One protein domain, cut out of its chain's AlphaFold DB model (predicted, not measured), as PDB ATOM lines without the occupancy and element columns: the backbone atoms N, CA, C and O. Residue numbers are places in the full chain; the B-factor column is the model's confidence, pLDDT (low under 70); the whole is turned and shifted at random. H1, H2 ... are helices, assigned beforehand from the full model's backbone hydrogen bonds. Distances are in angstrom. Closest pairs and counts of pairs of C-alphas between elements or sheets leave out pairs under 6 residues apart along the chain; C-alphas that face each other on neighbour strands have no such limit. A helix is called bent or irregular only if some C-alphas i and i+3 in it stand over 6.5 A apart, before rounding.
ATOM      1  N   GLU A 111      12.683 -11.475  19.409       86.38
ATOM      2  CA  GLU A 111      11.803 -10.370  19.004       86.38
ATOM      3  C   GLU A 111      10.570 -10.820  18.209       86.38
ATOM      4  O   GLU A 111       9.483 -10.291  18.415       86.38
ATOM      5  N   MET A 112      10.722 -11.757  17.263       86.44
ATOM      6  CA  MET A 112       9.587 -12.286  16.500       86.44
ATOM      7  C   MET A 112       8.648 -13.083  17.411       86.44
ATOM      8  O   MET A 112       7.435 -12.967  17.276       86.44
ATOM      9  N   ARG A 113       9.194 -13.825  18.385       87.25
ATOM     10  CA  ARG A 113       8.416 -14.530  19.419       87.25
ATOM     11  C   ARG A 113       7.690 -13.564  20.363       87.25
ATOM     12  O   ARG A 113       6.560 -13.845  20.739       87.25
ATOM     13  N   ALA A 114       8.299 -12.428  20.705       87.69
ATOM     14  CA  ALA A 114       7.654 -11.375  21.488       87.69
ATOM     15  C   ALA A 114       6.499 -10.718  20.717       87.69
ATOM     16  O   ALA A 114       5.389 -10.667  21.234       87.69
ATOM     17  N   LYS A 115       6.717 -10.329  19.453       86.12
ATOM     18  CA  LYS A 115       5.675  -9.762  18.572       86.12
ATOM     19  C   LYS A 115       4.500 -10.731  18.369       86.12
ATOM     20  O   LYS A 115       3.346 -10.321  18.412       86.12
ATOM     21  N   GLU A 116       4.783 -12.024  18.214       86.69
ATOM     22  CA  GLU A 116       3.764 -13.081  18.151       86.69
ATOM     23  C   GLU A 116       2.960 -13.196  19.462       86.69
ATOM     24  O   GLU A 116       1.740 -13.350  19.434       86.69
ATOM     25  N   ALA A 117       3.615 -13.074  20.623       87.19
ATOM     26  CA  ALA A 117       2.938 -13.059  21.922       87.19
ATOM     27  C   ALA A 117       2.079 -11.793  22.121       87.19
ATOM     28  O   ALA A 117       0.947 -11.895  22.587       87.19
ATOM     29  N   GLU A 118       2.577 -10.618  21.722       86.44
ATOM     30  CA  GLU A 118       1.841  -9.343  21.734       86.44
ATOM     31  C   GLU A 118       0.552  -9.432  20.903       86.44
ATOM     32  O   GLU A 118      -0.520  -9.064  21.387       86.44
ATOM     33  N   ILE A 119       0.626 -10.005  19.695       86.62
ATOM     34  CA  ILE A 119      -0.540 -10.233  18.823       86.62
ATOM     35  C   ILE A 119      -1.539 -11.200  19.473       86.62
ATOM     36  O   ILE A 119      -2.729 -10.892  19.535       86.62
ATOM     37  N   ARG A 120      -1.081 -12.346  19.998       87.81
ATOM     38  CA  ARG A 120      -1.962 -13.351  20.631       87.81
ATOM     39  C   ARG A 120      -2.677 -12.817  21.869       87.81
ATOM     40  O   ARG A 120      -3.865 -13.070  22.042       87.81
ATOM     41  N   ILE A 121      -1.975 -12.067  22.716       87.31
ATOM     42  CA  ILE A 121      -2.542 -11.498  23.945       87.31
ATOM     43  C   ILE A 121      -3.524 -10.362  23.611       87.31
ATOM     44  O   ILE A 121      -4.588 -10.275  24.225       87.31
ATOM     45  N   ALA A 122      -3.231  -9.536  22.598       85.06
ATOM     46  CA  ALA A 122      -4.186  -8.548  22.092       85.06
ATOM     47  C   ALA A 122      -5.445  -9.202  21.487       85.06
ATOM     48  O   ALA A 122      -6.549  -8.712  21.725       85.06
ATOM     49  N   GLY A 123      -5.285 -10.321  20.771       86.00
ATOM     50  CA  GLY A 123      -6.387 -11.151  20.272       86.00
ATOM     51  C   GLY A 123      -7.281 -11.660  21.402       86.00
ATOM     52  O   GLY A 123      -8.463 -11.341  21.422       86.00
ATOM     53  N   PHE A 124      -6.703 -12.333  22.402       88.94
ATOM     54  CA  PHE A 124      -7.422 -12.834  23.582       88.94
ATOM     55  C   PHE A 124      -8.230 -11.737  24.304       88.94
ATOM     56  O   PHE A 124      -9.392 -11.940  24.661       88.94
ATOM     57  N   VAL A 125      -7.647 -10.548  24.495       86.44
ATOM     58  CA  VAL A 125      -8.345  -9.415  25.129       86.44
ATOM     59  C   VAL A 125      -9.509  -8.900  24.279       86.44
ATOM     60  O   VAL A 125     -10.542  -8.538  24.841       86.44
ATOM     61  N   ALA A 126      -9.392  -8.911  22.948       85.38
ATOM     62  CA  ALA A 126     -10.487  -8.552  22.050       85.38
ATOM     63  C   ALA A 126     -11.591  -9.629  22.004       85.38
ATOM     64  O   ALA A 126     -12.767  -9.296  22.139       85.38
ATOM     65  N   GLU A 127     -11.227 -10.909  21.875       90.62
ATOM     66  CA  GLU A 127     -12.151 -12.056  21.822       90.62
ATOM     67  C   GLU A 127     -13.020 -12.165  23.081       90.62
ATOM     68  O   GLU A 127     -14.221 -12.424  22.992       90.62
ATOM     69  N   HIS A 128     -12.442 -11.900  24.255       90.56
ATOM     70  CA  HIS A 128     -13.161 -11.906  25.531       90.56
ATOM     71  C   HIS A 128     -13.752 -10.541  25.931       90.56
ATOM     72  O   HIS A 128     -14.250 -10.407  27.051       90.56
ATOM     73  N   ASN A 129     -13.723  -9.535  25.045       85.75
ATOM     74  CA  ASN A 129     -14.221  -8.171  25.291       85.75
ATOM     75  C   ASN A 129     -13.689  -7.560  26.610       85.75
ATOM     76  O   ASN A 129     -14.410  -6.902  27.367       85.75
ATOM     77  N   LEU A 130     -12.419  -7.826  26.926       87.06
ATOM     78  CA  LEU A 130     -11.792  -7.392  28.170       87.06
ATOM     79  C   LEU A 130     -11.379  -5.912  28.078       87.06
ATOM     80  O   LEU A 130     -10.904  -5.466  27.032       87.06
ATOM     81  N   PRO A 131     -11.498  -5.119  29.165       85.69
ATOM     82  CA  PRO A 131     -11.117  -3.710  29.142       85.69
ATOM     83  C   PRO A 131      -9.653  -3.505  28.731       85.69
ATOM     84  O   PRO A 131      -8.737  -3.830  29.485       85.69
ATOM     85  N   PHE A 132      -9.425  -2.877  27.572       77.44
ATOM     86  CA  PHE A 132      -8.088  -2.658  26.998       77.44
ATOM     87  C   PHE A 132      -7.084  -1.946  27.928       77.44
ATOM     88  O   PHE A 132      -5.883  -2.089  27.734       77.44
ATOM     89  N   LYS A 133      -7.541  -1.255  28.985       81.44
ATOM     90  CA  LYS A 133      -6.683  -0.719  30.063       81.44
ATOM     91  C   LYS A 133      -5.830  -1.789  30.756       81.44
ATOM     92  O   LYS A 133      -4.727  -1.495  31.199       81.44
ATOM     93  N   ILE A 134      -6.303  -3.036  30.830       80.69
ATOM     94  CA  ILE A 134      -5.553  -4.158  31.423       80.69
ATOM     95  C   ILE A 134      -4.219  -4.365  30.681       80.69
ATOM     96  O   ILE A 134      -3.200  -4.651  31.308       80.69
ATOM     97  N   MET A 135      -4.195  -4.124  29.365       81.56
ATOM     98  CA  MET A 135      -3.001  -4.251  28.522       81.56
ATOM     99  C   MET A 135      -1.917  -3.209  28.819       81.56
ATOM    100  O   MET A 135      -0.780  -3.404  28.402       81.56
ATOM    101  N   GLU A 136      -2.231  -2.127  29.537       82.31
ATOM    102  CA  GLU A 136      -1.245  -1.113  29.939       82.31
ATOM    103  C   GLU A 136      -0.461  -1.544  31.195       82.31
ATOM    104  O   GLU A 136       0.677  -1.123  31.378       82.31
ATOM    105  N   HIS A 137      -1.025  -2.437  32.020       85.06
ATOM    106  CA  HIS A 137      -0.374  -2.999  33.216       85.06
ATOM    107  C   HIS A 137       0.174  -4.420  33.002       85.06
ATOM    108  O   HIS A 137       1.088  -4.858  33.704       85.06
ATOM    109  N   LEU A 138      -0.366  -5.149  32.021       86.44
ATOM    110  CA  LEU A 138       0.024  -6.526  31.725       86.44
ATOM    111  C   LEU A 138       1.529  -6.717  31.427       86.44
ATOM    112  O   LEU A 138       2.063  -7.734  31.865       86.44
ATOM    113  N   PRO A 139       2.260  -5.795  30.762       88.19
ATOM    114  CA  PRO A 139       3.691  -5.978  30.520       88.19
ATOM    115  C   PRO A 139       4.545  -6.082  31.789       88.19
ATOM    116  O   PRO A 139       5.478  -6.882  31.827       88.19
ATOM    117  N   ASP A 140       4.215  -5.322  32.835       88.12
ATOM    118  CA  ASP A 140       4.937  -5.387  34.110       88.12
ATOM    119  C   ASP A 140       4.572  -6.647  34.900       88.12
ATOM    120  O   ASP A 140       5.452  -7.289  35.473       88.12
ATOM    121  N   LEU A 141       3.305  -7.074  34.840       88.69
ATOM    122  CA  LEU A 141       2.877  -8.360  35.396       88.69
ATOM    123  C   LEU A 141       3.595  -9.538  34.714       88.69
ATOM    124  O   LEU A 141       4.104 -10.419  35.402       88.69
ATOM    125  N   MET A 142       3.698  -9.538  33.381       88.25
ATOM    126  CA  MET A 142       4.408 -10.584  32.634       88.25
ATOM    127  C   MET A 142       5.903 -10.628  32.977       88.25
ATOM    128  O   MET A 142       6.451 -11.718  33.135       88.25
ATOM    129  N   ARG A 143       6.559  -9.471  33.157       90.06
ATOM    130  CA  ARG A 143       7.953  -9.395  33.638       90.06
ATOM    131  C   ARG A 143       8.125  -9.919  35.064       90.06
ATOM    132  O   ARG A 143       9.136 -10.552  35.349       90.06
ATOM    133  N   ALA A 144       7.166  -9.659  35.951       89.12
ATOM    134  CA  ALA A 144       7.220 -10.113  37.339       89.12
ATOM    135  C   ALA A 144       6.968 -11.626  37.481       89.12
ATOM    136  O   ALA A 144       7.637 -12.283  38.274       89.12
ATOM    137  N   VAL A 145       6.024 -12.178  36.709       90.69
ATOM    138  CA  VAL A 145       5.631 -13.599  36.768       90.69
ATOM    139  C   VAL A 145       6.594 -14.502  35.989       90.69
ATOM    140  O   VAL A 145       6.881 -15.607  36.438       90.69
ATOM    141  N   CYS A 146       7.113 -14.047  34.845       87.62
ATOM    142  CA  CYS A 146       8.003 -14.818  33.969       87.62
ATOM    143  C   CYS A 146       9.396 -14.171  33.888       87.62
ATOM    144  O   CYS A 146       9.879 -13.842  32.804       87.62
ATOM    145  N   SER A 147      10.022 -13.935  35.042       85.81
ATOM    146  CA  SER A 147      11.287 -13.192  35.171       85.81
ATOM    147  C   SER A 147      12.517 -13.908  34.591       85.81
ATOM    148  O   SER A 147      13.535 -13.269  34.327       85.81
ATOM    149  N   ASP A 148      12.416 -15.212  34.333       90.06
ATOM    150  CA  ASP A 148      13.374 -16.038  33.591       90.06
ATOM    151  C   ASP A 148      13.216 -15.928  32.059       90.06
ATOM    152  O   ASP A 148      14.133 -16.243  31.294       90.06
ATOM    153  N   SER A 149      12.054 -15.468  31.587       89.44
ATOM    154  CA  SER A 149      11.712 -15.442  30.170       89.44
ATOM    155  C   SER A 149      12.294 -14.223  29.460       89.44
ATOM    156  O   SER A 149      11.789 -13.101  29.552       89.44
ATOM    157  N   ALA A 150      13.293 -14.471  28.609       86.75
ATOM    158  CA  ALA A 150      13.838 -13.478  27.682       86.75
ATOM    159  C   ALA A 150      12.786 -12.872  26.725       86.75
ATOM    160  O   ALA A 150      13.041 -11.827  26.132       86.75
ATOM    161  N   ILE A 151      11.612 -13.502  26.568       86.25
ATOM    162  CA  ILE A 151      10.476 -12.947  25.816       86.25
ATOM    163  C   ILE A 151       9.717 -11.929  26.681       86.25
ATOM    164  O   ILE A 151       9.454 -10.824  26.217       86.25
ATOM    165  N   ALA A 152       9.415 -12.255  27.943       85.19
ATOM    166  CA  ALA A 152       8.735 -11.337  28.862       85.19
ATOM    167  C   ALA A 152       9.584 -10.090  29.168       85.19
ATOM    168  O   ALA A 152       9.057  -8.976  29.230       85.19
ATOM    169  N   GLY A 153      10.908 -10.250  29.268       84.56
ATOM    170  CA  GLY A 153      11.851  -9.142  29.445       84.56
ATOM    171  C   GLY A 153      11.806  -8.079  28.336       84.56
ATOM    172  O   GLY A 153      12.088  -6.916  28.615       84.56
ATOM    173  N   ILE A 154      11.409  -8.443  27.107       84.50
ATOM    174  CA  ILE A 154      11.317  -7.525  25.950       84.50
ATOM    175  C   ILE A 154       9.877  -7.240  25.486       84.50
ATOM    176  O   ILE A 154       9.690  -6.568  24.476       84.50
ATOM    177  N   PHE A 155       8.868  -7.748  26.197       84.44
ATOM    178  CA  PHE A 155       7.450  -7.632  25.841       84.44
ATOM    179  C   PHE A 155       6.906  -6.217  26.112       84.44
ATOM    180  O   PHE A 155       6.967  -5.728  27.249       84.44
ATOM    181  N   VAL A 156       6.361  -5.545  25.090       81.56
ATOM    182  CA  VAL A 156       5.915  -4.142  25.179       81.56
ATOM    183  C   VAL A 156       4.572  -3.928  24.476       81.56
ATOM    184  O   VAL A 156       4.500  -3.501  23.321       81.56
ATOM    185  N   MET A 157       3.479  -4.079  25.227       77.44
ATOM    186  CA  MET A 157       2.188  -3.545  24.791       77.44
ATOM    187  C   MET A 157       2.196  -2.015  24.861       77.44
ATOM    188  O   MET A 157       2.241  -1.418  25.935       77.44
ATOM    189  N   LYS A 158       2.146  -1.367  23.695       72.69
ATOM    190  CA  LYS A 158       1.955   0.087  23.578       72.69
ATOM    191  C   LYS A 158       0.483   0.452  23.778       72.69
ATOM    192  O   LYS A 158      -0.396  -0.345  23.459       72.69
ATOM    193  N   CYS A 159       0.225   1.683  24.235       77.19
ATOM    194  CA  CYS A 159      -1.129   2.215  24.416       77.19
ATOM    195  C   CYS A 159      -1.987   1.979  23.161       77.19
ATOM    196  O   CYS A 159      -1.672   2.453  22.065       77.19
ATOM    197  N   ILE A 160      -3.088   1.249  23.332       74.50
ATOM    198  CA  ILE A 160      -3.894   0.712  22.229       74.50
ATOM    199  C   ILE A 160      -4.545   1.828  21.400       74.50
ATOM    200  O   ILE A 160      -4.627   1.719  20.177       74.50
ATOM    201  N   CYS A 161      -4.880   2.961  22.023       74.12
ATOM    202  CA  CYS A 161      -5.341   4.169  21.332       74.12
ATOM    203  C   CYS A 161      -4.299   4.724  20.343       74.12
ATOM    204  O   CYS A 161      -4.664   5.198  19.269       74.12
ATOM    205  N   HIS A 162      -3.005   4.647  20.680       76.44
ATOM    206  CA  HIS A 162      -1.914   5.059  19.792       76.44
ATOM    207  C   HIS A 162      -1.727   4.046  18.654       76.44
ATOM    208  O   HIS A 162      -1.592   4.444  17.501       76.44
ATOM    209  N   SER A 163      -1.781   2.744  18.956       80.50
ATOM    210  CA  SER A 163      -1.683   1.678  17.951       80.50
ATOM    211  C   SER A 163      -2.812   1.758  16.916       80.50
ATOM    212  O   SER A 163      -2.532   1.792  15.721       80.50
ATOM    213  N   PHE A 164      -4.075   1.896  17.344       76.31
ATOM    214  CA  PHE A 164      -5.207   2.095  16.427       76.31
ATOM    215  C   PHE A 164      -5.090   3.392  15.621       76.31
ATOM    216  O   PHE A 164      -5.351   3.382  14.420       76.31
ATOM    217  N   HIS A 165      -4.666   4.499  16.243       78.75
ATOM    218  CA  HIS A 165      -4.431   5.755  15.530       78.75
ATOM    219  C   HIS A 165      -3.372   5.605  14.426       78.75
ATOM    220  O   HIS A 165      -3.566   6.116  13.324       78.75
ATOM    221  N   LEU A 166      -2.287   4.873  14.700       83.06
ATOM    222  CA  LEU A 166      -1.203   4.630  13.751       83.06
ATOM    223  C   LEU A 166      -1.632   3.696  12.608       83.06
ATOM    224  O   LEU A 166      -1.372   3.995  11.445       83.06
ATOM    225  N   CYS A 167      -2.352   2.611  12.914       84.00
ATOM    226  CA  CYS A 167      -2.940   1.731  11.899       84.00
ATOM    227  C   CYS A 167      -3.936   2.481  11.002       84.00
ATOM    228  O   CYS A 167      -3.893   2.324   9.785       84.00
ATOM    229  N   ALA A 168      -4.785   3.336  11.581       82.06
ATOM    230  CA  ALA A 168      -5.705   4.181  10.824       82.06
ATOM    231  C   ALA A 168      -4.961   5.213   9.955       82.06
ATOM    232  O   ALA A 168      -5.340   5.390   8.800       82.06
ATOM    233  N   SER A 169      -3.878   5.827  10.457       82.12
ATOM    234  CA  SER A 169      -3.003   6.723   9.676       82.12
ATOM    235  C   SER A 169      -2.457   6.019   8.442       82.12
ATOM    236  O   SER A 169      -2.722   6.432   7.317       82.12
ATOM    237  N   TYR A 170      -1.764   4.897   8.645       86.38
ATOM    238  CA  TYR A 170      -1.122   4.162   7.559       86.38
ATOM    239  C   TYR A 170      -2.114   3.539   6.574       86.38
ATOM    240  O   TYR A 170      -1.746   3.347   5.417       86.38
ATOM    241  N   ALA A 171      -3.353   3.254   6.990       83.94
ATOM    242  CA  ALA A 171      -4.432   2.853   6.087       83.94
ATOM    243  C   ALA A 171      -4.960   4.038   5.258       83.94
ATOM    244  O   ALA A 171      -5.116   3.911   4.044       83.94
ATOM    245  N   CYS A 172      -5.176   5.205   5.877       77.94
ATOM    246  CA  CYS A 172      -5.624   6.411   5.173       77.94
ATOM    247  C   CYS A 172      -4.562   6.930   4.187       77.94
ATOM    248  O   CYS A 172      -4.908   7.334   3.084       77.94
ATOM    249  N   GLU A 173      -3.271   6.782   4.498       82.25
ATOM    250  CA  GLU A 173      -2.143   7.012   3.575       82.25
ATOM    251  C   GLU A 173      -2.093   6.050   2.364       82.25
ATOM    252  O   GLU A 173      -1.112   6.057   1.614       82.25
TER     253      GLU A 173
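This is residues 111 to 173 of the 265 residues of an uncharacterized protein of Photinus pyralis (UniProt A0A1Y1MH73). Two helices, the long H1 and the shorter H2, make a loose V, with the start of H2 near the later part of H1, and a third helix, H3, leaves this body as an arm. The stretch of residues 146 to 159, with no named element, folds back from the end of H2 to the start of H3, and residues 162 to 173, of which 162 to 172 belong to H3, stick out free of the rest. The printed part has 63 residues with three named helices, in the order H1, H2, H3 along the chain, and no named strand; its class is all helix. It is only just compact, close to loose, with a radius of gyration of the C-alphas of 12.7 A. Its outline is elongated, spanning 41 by 25 by 16 A, and the arm of residues 162 to 173 adds to the length.

H1 is the longest helix, with 17 residues, from Glu 111 to Glu 127. Its C-alphas run from (11.803, -10.370, 19.004) at residue 111 to (-12.151, -12.056, 21.822) at residue 127, a length of 24.2 A, with x falling by far the most. H2, residues 134 to 145, has 12 residues and is 15.6 A long from first to last C-alpha; it begins at C-alpha 134, at (-5.553, -4.158, 31.423). H2 is irregular, but only just: C-alphas 136 and 139 are 7.0 A apart, where about 5 A is found in a regular helix, and its line is a rough one. H3, residues 160 to 172, has 13 residues and is 18.1 A long. It ends at C-alpha 172, at (-5.624, 6.411, 5.173), and its direction runs almost wholly toward lower z.

H1 touches no helix, but is near H2. The two are close but not clearly touching, with 1 pair of C-alphas within 8 A. That closest pair is Ala 122 and Met 135, whose C-alphas are 7.8 A apart. The lines of H1 and H2 stand at a steep tilt of 50 degrees, and the two helices run opposite ways. Their centres are 13.0 A apart. H3 touches no helix. It is apart from H1, and it is only just apart from H2, with their closest C-alphas 8.1 A from each other. In H1 and H3 every pair of O of residue i and N of residue i+4 is within hydrogen-bond range, while in H2 this holds for 6 of 8 pairs.

The two C-alphas farthest apart are those of Asp 148 and Glu 173, at 40.9 A; the first of them lies in the stretch after H2 and the second is the last printed residue. The C-alphas of the first and last printed residues, Glu 111 and Glu 173, are 27.1 A apart. Without the free residues 162 to 173, the body has 51 residues, spans 30 by 20 by 18 A and has a radius of gyration of 10.6 A. The printed part has no cut. The link from H1 to H2, with 6 residues between them, is short, and the link from H2 to H3, with 14 residues between them, is long. The C-alphas of that long link lie 3 to 19 A from the mean of all C-alphas. The mean pLDDT of the printed part is 84.5, and no printed residue is under 70. The mean pLDDT is 87 in H1, 87 in H2 and 80 in H3.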